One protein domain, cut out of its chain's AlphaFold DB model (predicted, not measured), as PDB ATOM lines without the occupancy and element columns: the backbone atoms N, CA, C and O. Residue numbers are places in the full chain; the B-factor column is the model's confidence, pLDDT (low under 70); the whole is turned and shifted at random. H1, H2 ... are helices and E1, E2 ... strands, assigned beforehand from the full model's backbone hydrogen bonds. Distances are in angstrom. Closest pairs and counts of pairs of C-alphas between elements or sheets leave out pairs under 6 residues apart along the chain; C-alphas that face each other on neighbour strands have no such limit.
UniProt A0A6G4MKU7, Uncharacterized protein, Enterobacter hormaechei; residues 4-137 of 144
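AT A GLANCE: This is residues 4 to 137 of the 144 residues of an uncharacterized protein of Enterobacter hormaechei (UniProt A0A6G4MKU7). A two-stranded hairpin, E1 and E2, lies between one helix, H1, and a cluster of four helices in two crossed pairs: H2 beside H4, and H3 beside H5. H1 and unnamed residues 4 to 15 make one end of the long axis. The 134 printed residues, mostly helix by class, hold H1, E1, E2, H2, H3, H4 and H5 in that order, the sheet being antiparallel. The whole is compact, with a radius of gyration of the C-alphas of 15.6 A, and spans 49 by 30 by 20 A.

HOW THE PARTS SIT: E1, residues 44 to 48, and E2, residues 55 to 60, form an antiparallel hairpin at 149 degrees; N 45 and O 59 are within hydrogen-bond range at 2.8 A. The closest C-alphas of E2 and H1, residues 16 to 29, are Ile 58 and Ile 27, 6.4 A apart. Those of E1 and H2, residues 61 to 74, are Val 45 and Arg 61, 5.7 A. H2 touches H4, residues 96 to 109, opposite ways at a shallow tilt of 27 degrees; the closest C-alphas, Ile 66 and Ala 106, are 5.6 A apart. H3, residues 80 to 91, touches H5, residues 116 to 131, likewise at 27 degrees, opposite ways, with C-alphas Thr 84 and Ala 127 closest at 4.7 A. H3 and H4 touch only at the corner, closest at C-alphas Val 90 and Tyr 99, 5.8 A, about perpendicular at 80 degrees. Every O i to N i+4 pair is within hydrogen-bond range in H2, H4 and H5; H1 has 8 of 10, H3 6 of 8.

IN THESE COORDINATES: H1 begins at C-alpha 16 (-42.236, 109.876, -22.110); H5, 22.9 A long, ends at C-alpha 131 (-44.255, 81.911, -22.335). E1 measures 12.8 A, E2 14.4 A.

THE WHOLE: The farthest C-alphas, Lys 8 and Asp 96, are 49.4 A apart. The printed part has no cut; the link from H1 to E1 is long. No printed residue is under pLDDT 70.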
ATOM      1  N   PRO A   4     -53.535 106.335 -27.204       92.94
ATOM      2  CA  PRO A   4     -53.514 107.605 -26.472       92.94
ATOM      3  C   PRO A   4     -52.185 107.900 -25.758       92.94
ATOM      4  O   PRO A   4     -51.871 109.058 -25.479       92.94
ATOM      5  N   TYR A   5     -51.394 106.865 -25.460       94.06
ATOM      6  CA  TYR A   5     -50.114 106.980 -24.758       94.06
ATOM      7  C   TYR A   5     -48.916 107.058 -25.714       94.06
ATOM      8  O   TYR A   5     -47.793 107.326 -25.278       94.06
ATOM      9  N   ALA A   6     -49.143 106.840 -27.007       93.44
ATOM     10  CA  ALA A   6     -48.091 106.788 -28.002       93.44
ATOM     11  C   ALA A   6     -47.538 108.176 -28.371       93.44
ATOM     12  O   ALA A   6     -48.143 109.230 -28.133       93.44
ATOM     13  N   GLN A   7     -46.361 108.196 -28.992       92.88
ATOM     14  CA  GLN A   7     -45.804 109.410 -29.576       92.88
ATOM     15  C   GLN A   7     -46.574 109.799 -30.840       92.88
ATOM     16  O   GLN A   7     -46.812 108.978 -31.718       92.88
ATOM     17  N   LYS A   8     -46.853 111.098 -31.013       89.81
ATOM     18  CA  LYS A   8     -47.522 111.607 -32.226       89.81
ATOM     19  C   LYS A   8     -46.775 111.274 -33.524       89.81
ATOM     20  O   LYS A   8     -47.402 111.088 -34.554       89.81
ATOM     21  N   ARG A   9     -45.436 111.268 -33.482       91.69
ATOM     22  CA  ARG A   9     -44.574 111.032 -34.656       91.69
ATOM     23  C   ARG A   9     -44.263 109.554 -34.890       91.69
ATOM     24  O   ARG A   9     -43.881 109.200 -35.996       91.69
ATOM     25  N   ASN A  10     -44.385 108.724 -33.858       90.75
ATOM     26  CA  ASN A  10     -44.170 107.286 -33.945       90.75
ATOM     27  C   ASN A  10     -45.188 106.567 -33.040       90.75
ATOM     28  O   ASN A  10     -44.924 106.394 -31.847       90.75
ATOM     29  N   PRO A  11     -46.340 106.156 -33.597       90.44
ATOM     30  CA  PRO A  11     -47.410 105.506 -32.842       90.44
ATOM     31  C   PRO A  11     -47.028 104.165 -32.200       90.44
ATOM     32  O   PRO A  11     -47.749 103.703 -31.323       90.44
ATOM     33  N   ALA A  12     -45.907 103.551 -32.595       89.56
ATOM     34  CA  ALA A  12     -45.406 102.334 -31.958       89.56
ATOM     35  C   ALA A  12     -44.698 102.611 -30.620       89.56
ATOM     36  O   ALA A  12     -44.530 101.700 -29.819       89.56
ATOM     37  N   LYS A  13     -44.283 103.856 -30.348       92.31
ATOM     38  CA  LYS A  13     -43.458 104.203 -29.180       92.31
ATOM     39  C   LYS A  13     -44.252 104.866 -28.072       92.31
ATOM     40  O   LYS A  13     -45.052 105.766 -28.330       92.31
ATOM     41  N   LEU A  14     -43.939 104.519 -26.826       93.69
ATOM     42  CA  LEU A  14     -44.463 105.202 -25.649       93.69
ATOM     43  C   LEU A  14     -43.929 106.638 -25.591       93.69
ATOM     44  O   LEU A  14     -42.726 106.901 -25.704       93.69
ATOM     45  N   ALA A  15     -44.828 107.602 -25.409       93.25
ATOM     46  CA  ALA A  15     -44.422 108.974 -25.151       93.25
ATOM     47  C   ALA A  15     -43.975 109.116 -23.693       93.25
ATOM     48  O   ALA A  15     -44.731 108.796 -22.780       93.25
ATOM     49  N   GLN A  16     -42.787 109.681 -23.459       91.06
ATOM     50  CA  GLN A  16     -42.236 109.876 -22.110       91.06
ATOM     51  C   GLN A  16     -43.214 110.611 -21.177       91.06
ATOM     52  O   GLN A  16     -43.442 110.190 -20.047       91.06
ATOM     53  N   ARG A  17     -43.866 111.668 -21.682       92.56
ATOM     54  CA  ARG A  17     -44.894 112.424 -20.944       92.56
ATOM     55  C   ARG A  17     -46.128 111.594 -20.567       92.56
ATOM     56  O   ARG A  17     -46.811 111.937 -19.614       92.56
ATOM     57  N   SER A  18     -46.400 110.524 -21.310       94.62
ATOM     58  CA  SER A  18     -47.548 109.635 -21.116       94.62
ATOM     59  C   SER A  18     -47.189 108.382 -20.313       94.62
ATOM     60  O   SER A  18     -48.086 107.617 -19.973       94.62
ATOM     61  N   ALA A  19     -45.912 108.160 -19.971       93.38
ATOM     62  CA  ALA A  19     -45.470 106.951 -19.273       93.38
ATOM     63  C   ALA A  19     -46.144 106.772 -17.904       93.38
ATOM     64  O   ALA A  19     -46.482 105.657 -17.513       93.38
ATOM     65  N   SER A  20     -46.394 107.873 -17.188       95.00
ATOM     66  CA  SER A  20     -47.107 107.826 -15.907       95.00
ATOM     67  C   SER A  20     -48.548 107.334 -16.070       95.00
ATOM     68  O   SER A  20     -48.987 106.469 -15.314       95.00
ATOM     69  N   ASP A  21     -49.263 107.837 -17.077       95.81
ATOM     70  CA  ASP A  21     -50.664 107.482 -17.313       95.81
ATOM     71  C   ASP A  21     -50.807 106.096 -17.950       95.81
ATOM     72  O   ASP A  21     -51.710 105.350 -17.574       95.81
ATOM     73  N   TYR A  22     -49.873 105.704 -18.822       95.44
ATOM     74  CA  TYR A  22     -49.764 104.333 -19.327       95.44
ATOM     75  C   TYR A  22     -49.609 103.339 -18.174       95.44
ATOM     76  O   TYR A  22     -50.352 102.365 -18.084       95.44
ATOM     77  N   ARG A  23     -48.696 103.623 -17.234       95.94
ATOM     78  CA  ARG A  23     -48.503 102.788 -16.044       95.94
ATOM     79  C   ARG A  23     -49.767 102.714 -15.190       95.94
ATOM     80  O   ARG A  23     -50.109 101.626 -14.754       95.94
ATOM     81  N   LYS A  24     -50.470 103.827 -14.952       96.44
ATOM     82  CA  LYS A  24     -51.733 103.814 -14.186       96.44
ATOM     83  C   LYS A  24     -52.800 102.939 -14.844       96.44
ATOM     84  O   LYS A  24     -53.468 102.190 -14.142       96.44
ATOM     85  N   MET A  25     -52.938 103.025 -16.167       95.62
ATOM     86  CA  MET A  25     -53.869 102.186 -16.921       95.62
ATOM     87  C   MET A  25     -53.499 100.705 -16.794       95.62
ATOM     88  O   MET A  25     -54.330  99.914 -16.369       95.62
ATOM     89  N   MET A  26     -52.234 100.342 -17.026       95.38
ATOM     90  CA  MET A  26     -51.796  98.947 -16.904       95.38
ATOM     91  C   MET A  26     -51.907  98.406 -15.466       95.38
ATOM     92  O   MET A  26     -52.221  97.237 -15.276       95.38
ATOM     93  N   ILE A  27     -51.690  99.243 -14.440       96.75
ATOM     94  CA  ILE A  27     -51.948  98.878 -13.033       96.75
ATOM     95  C   ILE A  27     -53.419  98.501 -12.839       96.75
ATOM     96  O   ILE A  27     -53.695  97.524 -12.149       96.75
ATOM     97  N   ALA A  28     -54.350  99.257 -13.429       95.94
ATOM     98  CA  ALA A  28     -55.777  98.966 -13.334       95.94
ATOM     99  C   ALA A  28     -56.141  97.655 -14.053       95.94
ATOM    100  O   ALA A  28     -56.842  96.831 -13.474       95.94
ATOM    101  N   GLU A  29     -55.599  97.418 -15.252       93.75
ATOM    102  CA  GLU A  29     -55.780  96.154 -15.993       93.75
ATOM    103  C   GLU A  29     -55.216  94.936 -15.235       93.75
ATOM    104  O   GLU A  29     -55.713  93.822 -15.373       93.75
ATOM    105  N   GLN A  30     -54.198  95.139 -14.392       94.94
ATOM    106  CA  GLN A  30     -53.605  94.107 -13.535       94.94
ATOM    107  C   GLN A  30     -54.245  94.003 -12.138       94.94
ATOM    108  O   GLN A  30     -53.653  93.394 -11.243       94.94
ATOM    109  N   ASP A  31     -55.407  94.625 -11.906       97.38
ATOM    110  CA  ASP A  31     -56.082  94.655 -10.596       97.38
ATOM    111  C   ASP A  31     -55.165  95.152  -9.453       97.38
ATOM    112  O   ASP A  31     -55.208  94.697  -8.311       97.38
ATOM    113  N   GLY A  32     -54.240  96.064  -9.767       97.56
ATOM    114  CA  GLY A  32     -53.283  96.598  -8.802       97.56
ATOM    115  C   GLY A  32     -52.263  95.585  -8.273       97.56
ATOM    116  O   GLY A  32     -51.635  95.854  -7.245       97.56
ATOM    117  N   ARG A  33     -52.077  94.434  -8.935       98.06
ATOM    118  CA  ARG A  33     -51.200  93.346  -8.478       98.06
ATOM    119  C   ARG A  33     -50.001  93.121  -9.389       98.06
ATOM    120  O   ARG A  33     -50.054  93.253 -10.611       98.06
ATOM    121  N   ASP A  34     -48.896  92.755  -8.757       98.00
ATOM    122  CA  ASP A  34     -47.683  92.293  -9.410       98.00
ATOM    123  C   ASP A  34     -47.900  90.852  -9.879       98.00
ATOM    124  O   ASP A  34     -48.141  89.958  -9.067       98.00
ATOM    125  N   PHE A  35     -47.823  90.625 -11.191       96.06
ATOM    126  CA  PHE A  35     -48.138  89.331 -11.803       96.06
ATOM    127  C   PHE A  35     -47.274  88.175 -11.271       96.06
ATOM    128  O   PHE A  35     -47.765  87.065 -11.075       96.06
ATOM    129  N   ILE A  36     -45.993  88.435 -10.997       98.00
ATOM    130  CA  ILE A  36     -45.036  87.404 -10.582       98.00
ATOM    131  C   ILE A  36     -45.243  87.003  -9.123       98.00
ATOM    132  O   ILE A  36     -45.057  85.848  -8.750       98.00
ATOM    133  N   THR A  37     -45.600  87.961  -8.272       96.81
ATOM    134  CA  THR A  37     -45.655  87.749  -6.817       96.81
ATOM    135  C   THR A  37     -47.077  87.648  -6.267       96.81
ATOM    136  O   THR A  37     -47.251  87.179  -5.148       96.81
ATOM    137  N   GLY A  38     -48.090  88.089  -7.018       96.12
ATOM    138  CA  GLY A  38     -49.491  88.203  -6.583       96.12
ATOM    139  C   GLY A  38     -49.757  89.324  -5.565       96.12
ATOM    140  O   GLY A  38     -50.913  89.599  -5.218       96.12
ATOM    141  N   SER A  39     -48.697  89.978  -5.087       96.12
ATOM    142  CA  SER A  39     -48.740  91.060  -4.105       96.12
ATOM    143  C   SER A  39     -49.220  92.374  -4.727       96.12
ATOM    144  O   SER A  39     -49.105  92.555  -5.939       96.12
ATOM    145  N   PRO A  40     -49.701  93.334  -3.918       98.19
ATOM    146  CA  PRO A  40     -50.003  94.677  -4.402       98.19
ATOM    147  C   PRO A  40     -48.794  95.362  -5.062       98.19
ATOM    148  O   PRO A  40     -47.648  95.197  -4.628       98.19
ATOM    149  N   LEU A  41     -49.053  96.168  -6.088       98.19
ATOM    150  CA  LEU A  41     -48.071  97.068  -6.690       98.19
ATOM    151  C   LEU A  41     -47.881  98.295  -5.790       98.19
ATOM    152  O   LEU A  41     -48.767  99.141  -5.688       98.19
ATOM    153  N   THR A  42     -46.724  98.399  -5.136       96.94
ATOM    154  CA  THR A  42     -46.379  99.503  -4.220       96.94
ATOM    155  C   THR A  42     -45.294 100.416  -4.782       96.94
ATOM    156  O   THR A  42     -45.334 101.623  -4.557       96.94
ATOM    157  N   ASP A  43     -44.363  99.867  -5.563       97.00
ATOM    158  CA  ASP A  43     -43.313 100.615  -6.262       97.00
ATOM    159  C   ASP A  43     -43.242 100.183  -7.740       97.00
ATOM    160  O   ASP A  43     -42.297  99.500  -8.157       97.00
ATOM    161  N   PRO A  44     -44.284 100.507  -8.531       97.38
ATOM    162  CA  PRO A  44     -44.469  99.973  -9.873       97.38
ATOM    163  C   PRO A  44     -43.549 100.610 -10.921       97.38
ATOM    164  O   PRO A  44     -43.470 101.839 -11.076       97.38
ATOM    165  N   VAL A  45     -42.939  99.758 -11.739       97.06
ATOM    166  CA  VAL A  45     -42.150 100.124 -12.918       97.06
ATOM    167  C   VAL A  45     -42.730  99.479 -14.174       97.06
ATOM    168  O   VAL A  45     -43.364  98.429 -14.105       97.06
ATOM    169  N   ILE A  46     -42.533 100.137 -15.317       96.56
ATOM    170  CA  ILE A  46     -42.862  99.559 -16.622       96.56
ATOM    171  C   ILE A  46     -41.733  98.603 -16.979       96.56
ATOM    172  O   ILE A  46     -40.601  99.031 -17.225       96.56
ATOM    173  N   ASP A  47     -42.052  97.321 -16.968       95.81
ATOM    174  CA  ASP A  47     -41.168  96.289 -17.465       95.81
ATOM    175  C   ASP A  47     -41.200  96.275 -19.005       95.81
ATOM    176  O   ASP A  47     -42.233  96.557 -19.617       95.81
ATOM    177  N   HIS A  48     -40.070  95.983 -19.648       93.06
ATOM    178  CA  HIS A  48     -39.956  95.953 -21.108       93.06
ATOM    179  C   HIS A  48     -38.909  94.939 -21.566       93.06
ATOM    180  O   HIS A  48     -37.938  94.666 -20.868       93.06
ATOM    181  N   ASP A  49     -39.111  94.386 -22.756       88.06
ATOM    182  CA  ASP A  49     -38.153  93.486 -23.388       88.06
ATOM    183  C   ASP A  49     -36.938  94.293 -23.883       88.06
ATOM    184  O   ASP A  49     -37.082  95.237 -24.658       88.06
ATOM    185  N   HIS A  50     -35.728  93.932 -23.453       82.56
ATOM    186  CA  HIS A  50     -34.501  94.640 -23.840       82.56
ATOM    187  C   HIS A  50     -34.069  94.396 -25.297       82.56
ATOM    188  O   HIS A  50     -33.273  95.166 -25.832       82.56
ATOM    189  N   ARG A  51     -34.568  93.339 -25.951       81.75
ATOM    190  CA  ARG A  51     -34.292  93.021 -27.358       81.75
ATOM    191  C   ARG A  51     -35.237  93.767 -28.292       81.75
ATOM    192  O   ARG A  51     -34.792  94.294 -29.305       81.75
ATOM    193  N   THR A  52     -36.532  93.782 -27.981       84.25
ATOM    194  CA  THR A  52     -37.553  94.382 -28.862       84.25
ATOM    195  C   THR A  52     -37.981  95.780 -28.427       84.25
ATOM    196  O   THR A  52     -38.681  96.459 -29.171       84.25
ATOM    197  N   GLY A  53     -37.630  96.201 -27.213       88.00
ATOM    198  CA  GLY A  53     -38.085  97.447 -26.604       88.00
ATOM    199  C   GLY A  53     -39.546  97.425 -26.156       88.00
ATOM    200  O   GLY A  53     -39.983  98.383 -25.533       88.00
ATOM    201  N   HIS A  54     -40.330  96.382 -26.441       91.12
ATOM    202  CA  HIS A  54     -41.769  96.388 -26.171       91.12
ATOM    203  C   HIS A  54     -42.050  96.368 -24.666       91.12
ATOM    204  O   HIS A  54     -41.487  95.554 -23.931       91.12
ATOM    205  N   CYS A  55     -42.943  97.251 -24.207       93.50
ATOM    206  CA  CYS A  55     -43.481  97.196 -22.851       93.50
ATOM    207  C   CYS A  55     -44.112  95.820 -22.617       93.50
ATOM    208  O   CYS A  55     -44.790  95.282 -23.488       93.50
ATOM    209  N   ARG A  56     -43.929  95.266 -21.424       94.44
ATOM    210  CA  ARG A  56     -44.510  93.992 -20.998       94.44
ATOM    211  C   ARG A  56     -45.594  94.283 -19.960       94.44
ATOM    212  O   ARG A  56     -46.661  94.774 -20.318       94.44
ATOM    213  N   LEU A  57     -45.310  94.030 -18.688       95.50
ATOM    214  CA  LEU A  57     -46.230  94.237 -17.569       95.50
ATOM    215  C   LEU A  57     -45.795  95.419 -16.695       95.50
ATOM    216  O   LEU A  57     -44.732  96.014 -16.880       95.50
ATOM    217  N   ILE A  58     -46.613  95.748 -15.700       97.19
ATOM    218  CA  ILE A  58     -46.182  96.546 -14.555       97.19
ATOM    219  C   ILE A  58     -45.764  95.601 -13.439       97.19
ATOM    220  O   ILE A  58     -46.564  94.802 -12.950       97.19
ATOM    221  N   LEU A  59     -44.511  95.712 -13.016       98.06
ATOM    222  CA  LEU A  59     -43.946  94.920 -11.930       98.06
ATOM    223  C   LEU A  59     -43.519  95.850 -10.796       98.06
ATOM    224  O   LEU A  59     -43.183  97.014 -11.028       98.06
ATOM    225  N   ASN A  60     -43.484  95.353  -9.562       98.25
ATOM    226  CA  ASN A  60     -42.759  96.056  -8.510       98.25
ATOM    227  C   ASN A  60     -41.273  96.115  -8.880       98.25
ATOM    228  O   ASN A  60     -40.723  95.155  -9.421       98.25
ATOM    229  N   ARG A  61     -40.591  97.213  -8.542       98.00
ATOM    230  CA  ARG A  61     -39.170  97.417  -8.868       98.00
ATOM    231  C   ARG A  61     -38.279  96.242  -8.458       98.00
ATOM    232  O   ARG A  61     -37.405  95.848  -9.223       98.00
ATOM    233  N   VAL A  62     -38.522  95.665  -7.280       97.88
ATOM    234  CA  VAL A  62     -37.799  94.476  -6.794       97.88
ATOM    235  C   VAL A  62     -38.049  93.269  -7.699       97.88
ATOM    236  O   VAL A  62     -37.101  92.607  -8.100       97.88
ATOM    237  N   THR A  63     -39.303  93.003  -8.066       98.25
ATOM    238  CA  THR A  63     -39.663  91.918  -8.990       98.25
ATOM    239  C   THR A  63     -39.015  92.110 -10.362       98.25
ATOM    240  O   THR A  63     -38.468  91.165 -10.918       98.25
ATOM    241  N   ASN A  64     -39.021  93.338 -10.889       98.12
ATOM    242  CA  ASN A  64     -38.368  93.670 -12.156       98.12
ATOM    243  C   ASN A  64     -36.850  93.445 -12.098       98.12
ATOM    244  O   ASN A  64     -36.240  93.084 -13.096       98.12
ATOM    245  N   ALA A  65     -36.219  93.683 -10.945       98.12
ATOM    246  CA  ALA A  65     -34.800  93.389 -10.769       98.12
ATOM    247  C   ALA A  65     -34.533  91.875 -10.755       98.12
ATOM    248  O   ALA A  65     -33.589  91.431 -11.398       98.12
ATOM    249  N   ILE A  66     -35.400  91.091 -10.096       98.31
ATOM    250  CA  ILE A  66     -35.334  89.619 -10.122       98.31
ATOM    251  C   ILE A  66     -35.478  89.096 -11.557       98.31
ATOM    252  O   ILE A  66     -34.721  88.218 -11.950       98.31
ATOM    253  N   GLU A  67     -36.402  89.647 -12.354       97.69
ATOM    254  CA  GLU A  67     -36.548  89.274 -13.772       97.69
ATOM    255  C   GLU A  67     -35.252  89.499 -14.554       97.69
ATOM    256  O   GLU A  67     -34.848  88.630 -15.322       97.69
ATOM    257  N   GLY A  68     -34.576  90.626 -14.318       96.69
ATOM    258  CA  GLY A  68     -33.288  90.924 -14.939       96.69
ATOM    259  C   GLY A  68     -32.194  89.922 -14.558       96.69
ATOM    260  O   GLY A  68     -31.458  89.463 -15.433       96.69
ATOM    261  N   ASP A  69     -32.108  89.544 -13.279       98.25
ATOM    262  CA  ASP A  69     -31.139  88.540 -12.820       98.25
ATOM    263  C   ASP A  69     -31.453  87.159 -13.407       98.25
ATOM    264  O   ASP A  69     -30.557  86.481 -13.907       98.25
ATOM    265  N   PHE A  70     -32.729  86.762 -13.415       98.06
ATOM    266  CA  PHE A  70     -33.180  85.507 -14.016       98.06
ATOM    267  C   PHE A  70     -32.842  85.462 -15.500       98.06
ATOM    268  O   PHE A  70     -32.279  84.479 -15.971       98.06
ATOM    269  N   ASN A  71     -33.126  86.538 -16.234       96.31
ATOM    270  CA  ASN A  71     -32.801  86.636 -17.648       96.31
ATOM    271  C   ASN A  71     -31.296  86.439 -17.887       96.31
ATOM    272  O   ASN A  71     -30.911  85.657 -18.756       96.31
ATOM    273  N   LEU A  72     -30.448  87.083 -17.079       96.88
ATOM    274  CA  LEU A  72     -28.996  86.950 -17.173       96.88
ATOM    275  C   LEU A  72     -28.519  85.523 -16.875       96.88
ATOM    276  O   LEU A  72     -27.682  85.006 -17.611       96.88
ATOM    277  N   ILE A  73     -29.026  84.904 -15.808       98.38
ATOM    278  CA  ILE A  73     -28.661  83.542 -15.397       98.38
ATOM    279  C   ILE A  73     -29.084  82.537 -16.474       98.38
ATOM    280  O   ILE A  73     -28.256  81.780 -16.976       98.38
ATOM    281  N   LEU A  74     -30.348  82.578 -16.898       97.94
ATOM    282  CA  LEU A  74     -30.900  81.653 -17.888       97.94
ATOM    283  C   LEU A  74     -30.233  81.815 -19.262       97.94
ATOM    284  O   LEU A  74     -29.971  80.821 -19.935       97.94
ATOM    285  N   SER A  75     -29.873  83.042 -19.654       96.69
ATOM    286  CA  SER A  75     -29.170  83.308 -20.923       96.69
ATOM    287  C   SER A  75     -27.784  82.661 -21.007       96.69
ATOM    288  O   SER A  75     -27.223  82.561 -22.095       96.69
ATOM    289  N   ARG A  76     -27.195  82.239 -19.879       97.50
ATOM    290  CA  ARG A  76     -25.913  81.511 -19.867       97.50
ATOM    291  C   ARG A  76     -26.067  80.045 -20.261       97.50
ATOM    292  O   ARG A  76     -25.073  79.421 -20.620       97.50
ATOM    293  N   VAL A  77     -27.278  79.501 -20.157       96.75
ATOM    294  CA  VAL A  77     -27.544  78.061 -20.294       96.75
ATOM    295  C   VAL A  77     -28.525  77.729 -21.414       96.75
ATOM    296  O   VAL A  77     -28.498  76.613 -21.922       96.75
ATOM    297  N   ALA A  78     -29.373  78.674 -21.821       96.69
ATOM    298  CA  ALA A  78     -30.397  78.457 -22.831       96.69
ATOM    299  C   ALA A  78     -30.695  79.735 -23.626       96.69
ATOM    300  O   ALA A  78     -30.406  80.851 -23.183       96.69
ATOM    301  N   TYR A  79     -31.312  79.578 -24.796       94.25
ATOM    302  CA  TYR A  79     -31.889  80.703 -25.525       94.25
ATOM    303  C   TYR A  79     -33.205  81.151 -24.876       94.25
ATOM    304  O   TYR A  79     -33.858  80.405 -24.148       94.25
ATOM    305  N   ARG A  80     -33.612  82.395 -25.138       90.50
ATOM    306  CA  ARG A  80     -34.772  83.029 -24.489       90.50
ATOM    307  C   ARG A  80     -36.087  82.287 -24.748       90.50
ATOM    308  O   ARG A  80     -36.967  82.276 -23.884       90.50
ATOM    309  N   GLU A  81     -36.224  81.711 -25.937       90.88
ATOM    310  CA  GLU A  81     -37.319  80.836 -26.360       90.88
ATOM    311  C   GLU A  81     -37.441  79.563 -25.508       90.88
ATOM    312  O   GLU A  81     -38.554  79.075 -25.310       90.88
ATOM    313  N   ASP A  82     -36.339  79.105 -24.914       96.19
ATOM    314  CA  ASP A  82     -36.265  77.886 -24.108       96.19
ATOM    315  C   ASP A  82     -36.371  78.155 -22.594       96.19
ATOM    316  O   ASP A  82     -36.372  77.225 -21.788       96.19
ATOM    317  N   PHE A  83     -36.518  79.415 -22.163       96.75
ATOM    318  CA  PHE A  83     -36.626  79.743 -20.731       96.75
ATOM    319  C   PHE A  83     -37.847  79.101 -20.076       96.75
ATOM    320  O   PHE A  83     -37.768  78.632 -18.945       96.75
ATOM    321  N   THR A  84     -38.981  79.076 -20.772       97.44
ATOM    322  CA  THR A  84     -40.218  78.484 -20.252       97.44
ATOM    323  C   THR A  84     -40.056  76.995 -19.932       97.44
ATOM    324  O   THR A  84     -40.298  76.631 -18.779       97.44
ATOM    325  N   PRO A  85     -39.669  76.118 -20.886       97.75
ATOM    326  CA  PRO A  85     -39.460  74.705 -20.574       97.75
ATOM    327  C   PRO A  85     -38.367  74.504 -19.518       97.75
ATOM    328  O   PRO A  85     -38.596  73.756 -18.570       97.75
ATOM    329  N   LEU A  86     -37.251  75.241 -19.590       98.31
ATOM    330  CA  LEU A  86     -36.177  75.141 -18.600       98.31
ATOM    331  C   LEU A  86     -36.654  75.469 -17.177       98.31
ATOM    332  O   LEU A  86     -36.370  74.730 -16.239       98.31
ATOM    333  N   LEU A  87     -37.424  76.545 -16.986       98.38
ATOM    334  CA  LEU A  87     -37.943  76.902 -15.663       98.38
ATOM    335  C   LEU A  87     -38.953  75.886 -15.123       98.38
ATOM    336  O   LEU A  87     -39.023  75.696 -13.907       98.38
ATOM    337  N   TRP A  88     -39.716  75.214 -15.990       98.44
ATOM    338  CA  TRP A  88     -40.550  74.089 -15.567       98.44
ATOM    339  C   TRP A  88     -39.706  72.899 -15.117       98.44
ATOM    340  O   TRP A  88     -40.007  72.308 -14.083       98.44
ATOM    341  N   GLU A  89     -38.628  72.579 -15.829       98.31
ATOM    342  CA  GLU A  89     -37.704  71.524 -15.413       98.31
ATOM    343  C   GLU A  89     -37.050  71.843 -14.056       98.31
ATOM    344  O   GLU A  89     -37.009  70.992 -13.166       98.31
ATOM    345  N   VAL A  90     -36.619  73.093 -13.853       98.31
ATOM    346  CA  VAL A  90     -36.109  73.583 -12.560       98.31
ATOM    347  C   VAL A  90     -37.179  73.440 -11.472       98.31
ATOM    348  O   VAL A  90     -36.901  72.932 -10.388       98.31
ATOM    349  N   TYR A  91     -38.423  73.840 -11.755       97.69
ATOM    350  CA  TYR A  91     -39.537  73.739 -10.809       97.69
ATOM    351  C   TYR A  91     -39.820  72.291 -10.375       97.69
ATOM    352  O   TYR A  91     -40.121  72.052  -9.201       97.69
ATOM    353  N   PHE A  92     -39.703  71.334 -11.300       97.69
ATOM    354  CA  PHE A  92     -39.888  69.904 -11.039       97.69
ATOM    355  C   PHE A  92     -38.661  69.209 -10.424       97.69
ATOM    356  O   PHE A  92     -38.754  68.028 -10.097       97.69
ATOM    357  N   GLY A  93     -37.556  69.929 -10.202       96.75
ATOM    358  CA  GLY A  93     -36.373  69.404  -9.515       96.75
ATOM    359  C   GLY A  93     -35.387  68.671 -10.423       96.75
ATOM    360  O   GLY A  93     -34.657  67.805  -9.956       96.75
ATOM    361  N   PHE A  94     -35.362  68.982 -11.722       97.50
ATOM    362  CA  PHE A  94     -34.382  68.399 -12.647       97.50
ATOM    363  C   PHE A  94     -33.050  69.167 -12.687       97.50
ATOM    364  O   PHE A  94     -32.072  68.653 -13.221       97.50
ATOM    365  N   HIS A  95     -32.999  70.376 -12.114       97.25
ATOM    366  CA  HIS A  95     -31.835  71.269 -12.168       97.25
ATOM    367  C   HIS A  95     -31.563  71.947 -10.816       97.25
ATOM    368  O   HIS A  95     -31.771  73.151 -10.670       97.25
ATOM    369  N   ASP A  96     -31.082  71.190  -9.828       96.81
ATOM    370  CA  ASP A  96     -30.857  71.690  -8.457       96.81
ATOM    371  C   ASP A  96     -29.878  72.874  -8.398       96.81
ATOM    372  O   ASP A  96     -30.147  73.882  -7.754       96.81
ATOM    373  N   THR A  97     -28.767  72.815  -9.139       98.06
ATOM    374  CA  THR A  97     -27.783  73.912  -9.158       98.06
ATOM    375  C   THR A  97     -28.368  75.205  -9.730       98.06
ATOM    376  O   THR A  97     -28.108  76.287  -9.207       98.06
ATOM    377  N   LEU A  98     -29.187  75.106 -10.782       98.38
ATOM    378  CA  LEU A  98     -29.854  76.270 -11.368       98.38
ATOM    379  C   LEU A  98     -30.971  76.787 -10.452       98.38
ATOM    380  O   LEU A  98     -31.160  77.997 -10.343       98.38
ATOM    381  N   TYR A  99     -31.684  75.890  -9.762       98.56
ATOM    382  CA  TYR A  99     -32.645  76.265  -8.727       98.56
ATOM    383  C   TYR A  99     -31.975  77.116  -7.643       98.56
ATOM    384  O   TYR A  99     -32.478  78.196  -7.332       98.56
ATOM    385  N   ASP A 100     -30.831  76.671  -7.120       98.44
ATOM    386  CA  ASP A 100     -30.082  77.387  -6.087       98.44
ATOM    387  C   ASP A 100     -29.573  78.747  -6.581       98.44
ATOM    388  O   ASP A 100     -29.673  79.739  -5.857       98.44
ATOM    389  N   GLU A 101     -29.071  78.840  -7.817       98.56
ATOM    390  CA  GLU A 101     -28.609  80.112  -8.395       98.56
ATOM    391  C   GLU A 101     -29.761  81.125  -8.514       98.56
ATOM    392  O   GLU A 101     -29.646  82.267  -8.055       98.56
ATOM    393  N   LEU A 102     -30.907  80.694  -9.050       98.69
ATOM    394  CA  LEU A 102     -32.105  81.526  -9.165       98.69
ATOM    395  C   LEU A 102     -32.671  81.900  -7.783       98.69
ATOM    396  O   LEU A 102     -33.088  83.042  -7.570       98.69
ATOM    397  N   TYR A 103     -32.675  80.963  -6.829       98.62
ATOM    398  CA  TYR A 103     -33.133  81.206  -5.462       98.62
ATOM    399  C   TYR A 103     -32.274  82.255  -4.768       98.62
ATOM    400  O   TYR A 103     -32.813  83.218  -4.222       98.62
ATOM    401  N   ASN A 104     -30.952  82.111  -4.836       98.56
ATOM    402  CA  ASN A 104     -30.012  83.036  -4.214       98.56
ATOM    403  C   ASN A 104     -30.114  84.443  -4.815       98.56
ATOM    404  O   ASN A 104     -30.167  85.415  -4.061       98.56
ATOM    405  N   ALA A 105     -30.246  84.566  -6.140       98.50
ATOM    406  CA  ALA A 105     -30.464  85.858  -6.792       98.50
ATOM    407  C   ALA A 105     -31.765  86.531  -6.313       98.50
ATOM    408  O   ALA A 105     -31.782  87.704  -5.928       98.50
ATOM    409  N   ALA A 106     -32.871  85.778  -6.253       98.44
ATOM    410  CA  ALA A 106     -34.139  86.302  -5.750       98.44
ATOM    411  C   ALA A 106     -34.078  86.662  -4.254       98.44
ATOM    412  O   ALA A 106     -34.660  87.666  -3.831       98.44
ATOM    413  N   LEU A 107     -33.377  85.860  -3.452       98.31
ATOM    414  CA  LEU A 107     -33.169  86.075  -2.023       98.31
ATOM    415  C   LEU A 107     -32.372  87.360  -1.763       98.31
ATOM    416  O   LEU A 107     -32.757  88.143  -0.892       98.31
ATOM    417  N   GLU A 108     -31.322  87.617  -2.546       98.06
ATOM    418  CA  GLU A 108     -30.522  88.843  -2.473       98.06
ATOM    419  C   GLU A 108     -31.386  90.083  -2.746       98.06
ATOM    420  O   GLU A 108     -31.423  91.008  -1.932       98.06
ATOM    421  N   ARG A 109     -32.194  90.074  -3.816       97.25
ATOM    422  CA  ARG A 109     -33.136  91.172  -4.128       97.25
ATOM    423  C   ARG A 109     -34.206  91.385  -3.060       97.25
ATOM    424  O   ARG A 109     -34.785  92.468  -2.966       97.25
ATOM    425  N   ARG A 110     -34.480  90.360  -2.255       95.88
ATOM    426  CA  ARG A 110     -35.405  90.388  -1.114       95.88
ATOM    427  C   ARG A 110     -34.696  90.654   0.220       95.88
ATOM    428  O   ARG A 110     -35.325  90.493   1.265       95.88
ATOM    429  N   ASN A 111     -33.425  91.061   0.209       95.62
ATOM    430  CA  ASN A 111     -32.619  91.332   1.404       95.62
ATOM    431  C   ASN A 111     -32.584  90.152   2.394       95.62
ATOM    432  O   ASN A 111     -32.656  90.355   3.605       95.62
ATOM    433  N   GLY A 112     -32.540  88.915   1.893       95.00
ATOM    434  CA  GLY A 112     -32.516  87.712   2.731       95.00
ATOM    435  C   GLY A 112     -33.887  87.224   3.214       95.00
ATOM    436  O   GLY A 112     -33.962  86.203   3.892       95.00
ATOM    437  N   TYR A 113     -34.985  87.899   2.854       94.31
ATOM    438  CA  TYR A 113     -36.338  87.539   3.295       94.31
ATOM    439  C   TYR A 113     -37.172  86.927   2.166       94.31
ATOM    440  O   TYR A 113     -38.093  87.546   1.629       94.31
ATOM    441  N   LEU A 114     -36.882  85.672   1.825       96.69
ATOM    442  CA  LEU A 114     -37.672  84.889   0.875       96.69
ATOM    443  C   LEU A 114     -37.844  83.461   1.392       96.69
ATOM    444  O   LEU A 114     -36.874  82.768   1.654       96.69
ATOM    445  N   LYS A 115     -39.095  83.023   1.561       97.06
ATOM    446  CA  LYS A 115     -39.398  81.635   1.929       97.06
ATOM    447  C   LYS A 115     -39.407  80.766   0.677       97.06
ATOM    448  O   LYS A 115     -39.913  81.199  -0.358       97.06
ATOM    449  N   GLU A 116     -38.959  79.520   0.791       95.38
ATOM    450  CA  GLU A 116     -38.864  78.600  -0.349       95.38
ATOM    451  C   GLU A 116     -40.200  78.422  -1.096       95.38
ATOM    452  O   GLU A 116     -40.250  78.527  -2.317       95.38
ATOM    453  N   HIS A 117     -41.321  78.248  -0.390       96.19
ATOM    454  CA  HIS A 117     -42.628  78.109  -1.050       96.19
ATOM    455  C   HIS A 117     -43.051  79.372  -1.822       96.19
ATOM    456  O   HIS A 117     -43.691  79.264  -2.867       96.19
ATOM    457  N   HIS A 118     -42.670  80.570  -1.354       97.06
ATOM    458  CA  HIS A 118     -42.879  81.807  -2.110       97.06
ATOM    459  C   HIS A 118     -41.982  81.850  -3.345       97.06
ATOM    460  O   HIS A 118     -42.421  82.299  -4.400       97.06
ATOM    461  N   PHE A 119     -40.743  81.366  -3.239       98.19
ATOM    462  CA  PHE A 119     -39.868  81.260  -4.397       98.19
ATOM    463  C   PHE A 119     -40.410  80.283  -5.441       98.19
ATOM    464  O   PHE A 119     -40.476  80.637  -6.611       98.19
ATOM    465  N   ARG A 120     -40.900  79.105  -5.038       97.69
ATOM    466  CA  ARG A 120     -41.544  78.153  -5.961       97.69
ATOM    467  C   ARG A 120     -42.732  78.778  -6.696       97.69
ATOM    468  O   ARG A 120     -42.923  78.512  -7.880       97.69
ATOM    469  N   PHE A 121     -43.510  79.627  -6.021       97.81
ATOM    470  CA  PHE A 121     -44.567  80.405  -6.670       97.81
ATOM    471  C   PHE A 121     -43.999  81.397  -7.698       97.81
ATOM    472  O   PHE A 121     -44.442  81.391  -8.841       97.81
ATOM    473  N   ILE A 122     -42.991  82.192  -7.321       98.00
ATOM    474  CA  ILE A 122     -42.310  83.144  -8.218       98.00
ATOM    475  C   ILE A 122     -41.739  82.432  -9.450       98.00
ATOM    476  O   ILE A 122     -41.954  82.884 -10.571       98.00
ATOM    477  N   LEU A 123     -41.065  81.299  -9.254       98.12
ATOM    478  CA  LEU A 123     -40.466  80.490 -10.312       98.12
ATOM    479  C   LEU A 123     -41.524  80.032 -11.324       98.12
ATOM    480  O   LEU A 123     -41.369  80.234 -12.527       98.12
ATOM    481  N   LYS A 124     -42.645  79.500 -10.822       98.00
ATOM    482  CA  LYS A 124     -43.798  79.122 -11.644       98.00
ATOM    483  C   LYS A 124     -44.347  80.314 -12.434       98.00
ATOM    484  O   LYS A 124     -44.646  80.168 -13.616       98.00
ATOM    485  N   GLN A 125     -44.492  81.482 -11.806       98.19
ATOM    486  CA  GLN A 125     -45.015  82.661 -12.499       98.19
ATOM    487  C   GLN A 125     -44.045  83.198 -13.551       98.19
ATOM    488  O   GLN A 125     -44.496  83.615 -14.614       98.19
ATOM    489  N   PHE A 126     -42.733  83.129 -13.318       98.12
ATOM    490  CA  PHE A 126     -41.747  83.465 -14.344       98.12
ATOM    491  C   PHE A 126     -41.794  82.508 -15.537       98.12
ATOM    492  O   PHE A 126     -41.699  82.970 -16.672       98.12
ATOM    493  N   ALA A 127     -42.025  81.210 -15.315       97.56
ATOM    494  CA  ALA A 127     -42.230  80.263 -16.411       97.56
ATOM    495  C   ALA A 127     -43.444  80.654 -17.276       97.56
ATOM    496  O   ALA A 127     -43.357  80.665 -18.501       97.56
ATOM    497  N   VAL A 128     -44.563  81.051 -16.656       96.44
ATOM    498  CA  VAL A 128     -45.745  81.550 -17.389       96.44
ATOM    499  C   VAL A 128     -45.438  82.862 -18.106       96.44
ATOM    500  O   VAL A 128     -45.744  83.013 -19.285       96.44
ATOM    501  N   TYR A 129     -44.812  83.805 -17.414       95.88
ATOM    502  CA  TYR A 129     -44.445  85.109 -17.947       95.88
ATOM    503  C   TYR A 129     -43.550  85.002 -19.188       95.88
ATOM    504  O   TYR A 129     -43.791  85.681 -20.185       95.88
ATOM    505  N   TYR A 130     -42.554  84.114 -19.173       95.00
ATOM    506  CA  TYR A 130     -41.664  83.915 -20.314       95.00
ATOM    507  C   TYR A 130     -42.312  83.188 -21.493       95.00
ATOM    508  O   TYR A 130     -41.795  83.311 -22.607       95.00
ATOM    509  N   ALA A 131     -43.448  82.516 -21.279       93.44
ATOM    510  CA  ALA A 131     -44.255  81.911 -22.335       93.44
ATOM    511  C   ALA A 131     -45.065  82.948 -23.131       93.44
ATOM    512  O   ALA A 131     -45.494  82.671 -24.252       93.44
ATOM    513  N   VAL A 132     -45.289  84.141 -22.570       89.81
ATOM    514  CA  VAL A 132     -46.089  85.186 -23.214       89.81
ATOM    515  C   VAL A 132     -45.299  85.855 -24.343       89.81
ATOM    516  O   VAL A 132     -44.208  86.394 -24.148       89.81
ATOM    517  N   ARG A 133     -45.897  85.875 -25.537       84.75
ATOM    518  CA  ARG A 133     -45.410  86.599 -26.721       84.75
ATOM    519  C   ARG A 133     -45.836  88.066 -26.672       84.75
ATOM    520  O   ARG A 133     -46.771  88.472 -27.357       84.75
ATOM    521  N   PHE A 134     -45.179  88.857 -25.821       84.06
ATOM    522  CA  PHE A 134     -45.492  90.284 -25.648       84.06
ATOM    523  C   PHE A 134     -45.337  91.102 -26.940       84.06
ATOM    524  O   PHE A 134     -46.061  92.075 -27.142       84.06
ATOM    525  N   ASP A 135     -44.457  90.667 -27.842       77.38
ATOM    526  CA  ASP A 135     -44.269  91.224 -29.185       77.38
ATOM    527  C   ASP A 135     -45.531  91.129 -30.059       77.38
ATOM    528  O   ASP A 135     -45.754  91.970 -30.923       77.38
ATOM    529  N   HIS A 136     -46.395  90.142 -29.817       81.06
ATOM    530  CA  HIS A 136     -47.635  89.949 -30.574       81.06
ATOM    531  C   HIS A 136     -48.852  90.633 -29.933       81.06
ATOM    532  O   HIS A 136     -49.931  90.651 -30.524       81.06
ATOM    533  N   LEU A 137     -48.699  91.208 -28.736       79.06
ATOM    534  CA  LEU A 137     -49.781  91.888 -28.016       79.06
ATOM    535  C   LEU A 137     -49.911  93.378 -28.395       79.06
ATOM    536  O   LEU A 137     -50.722  94.089 -27.805       79.06
TER     537      LEU A 137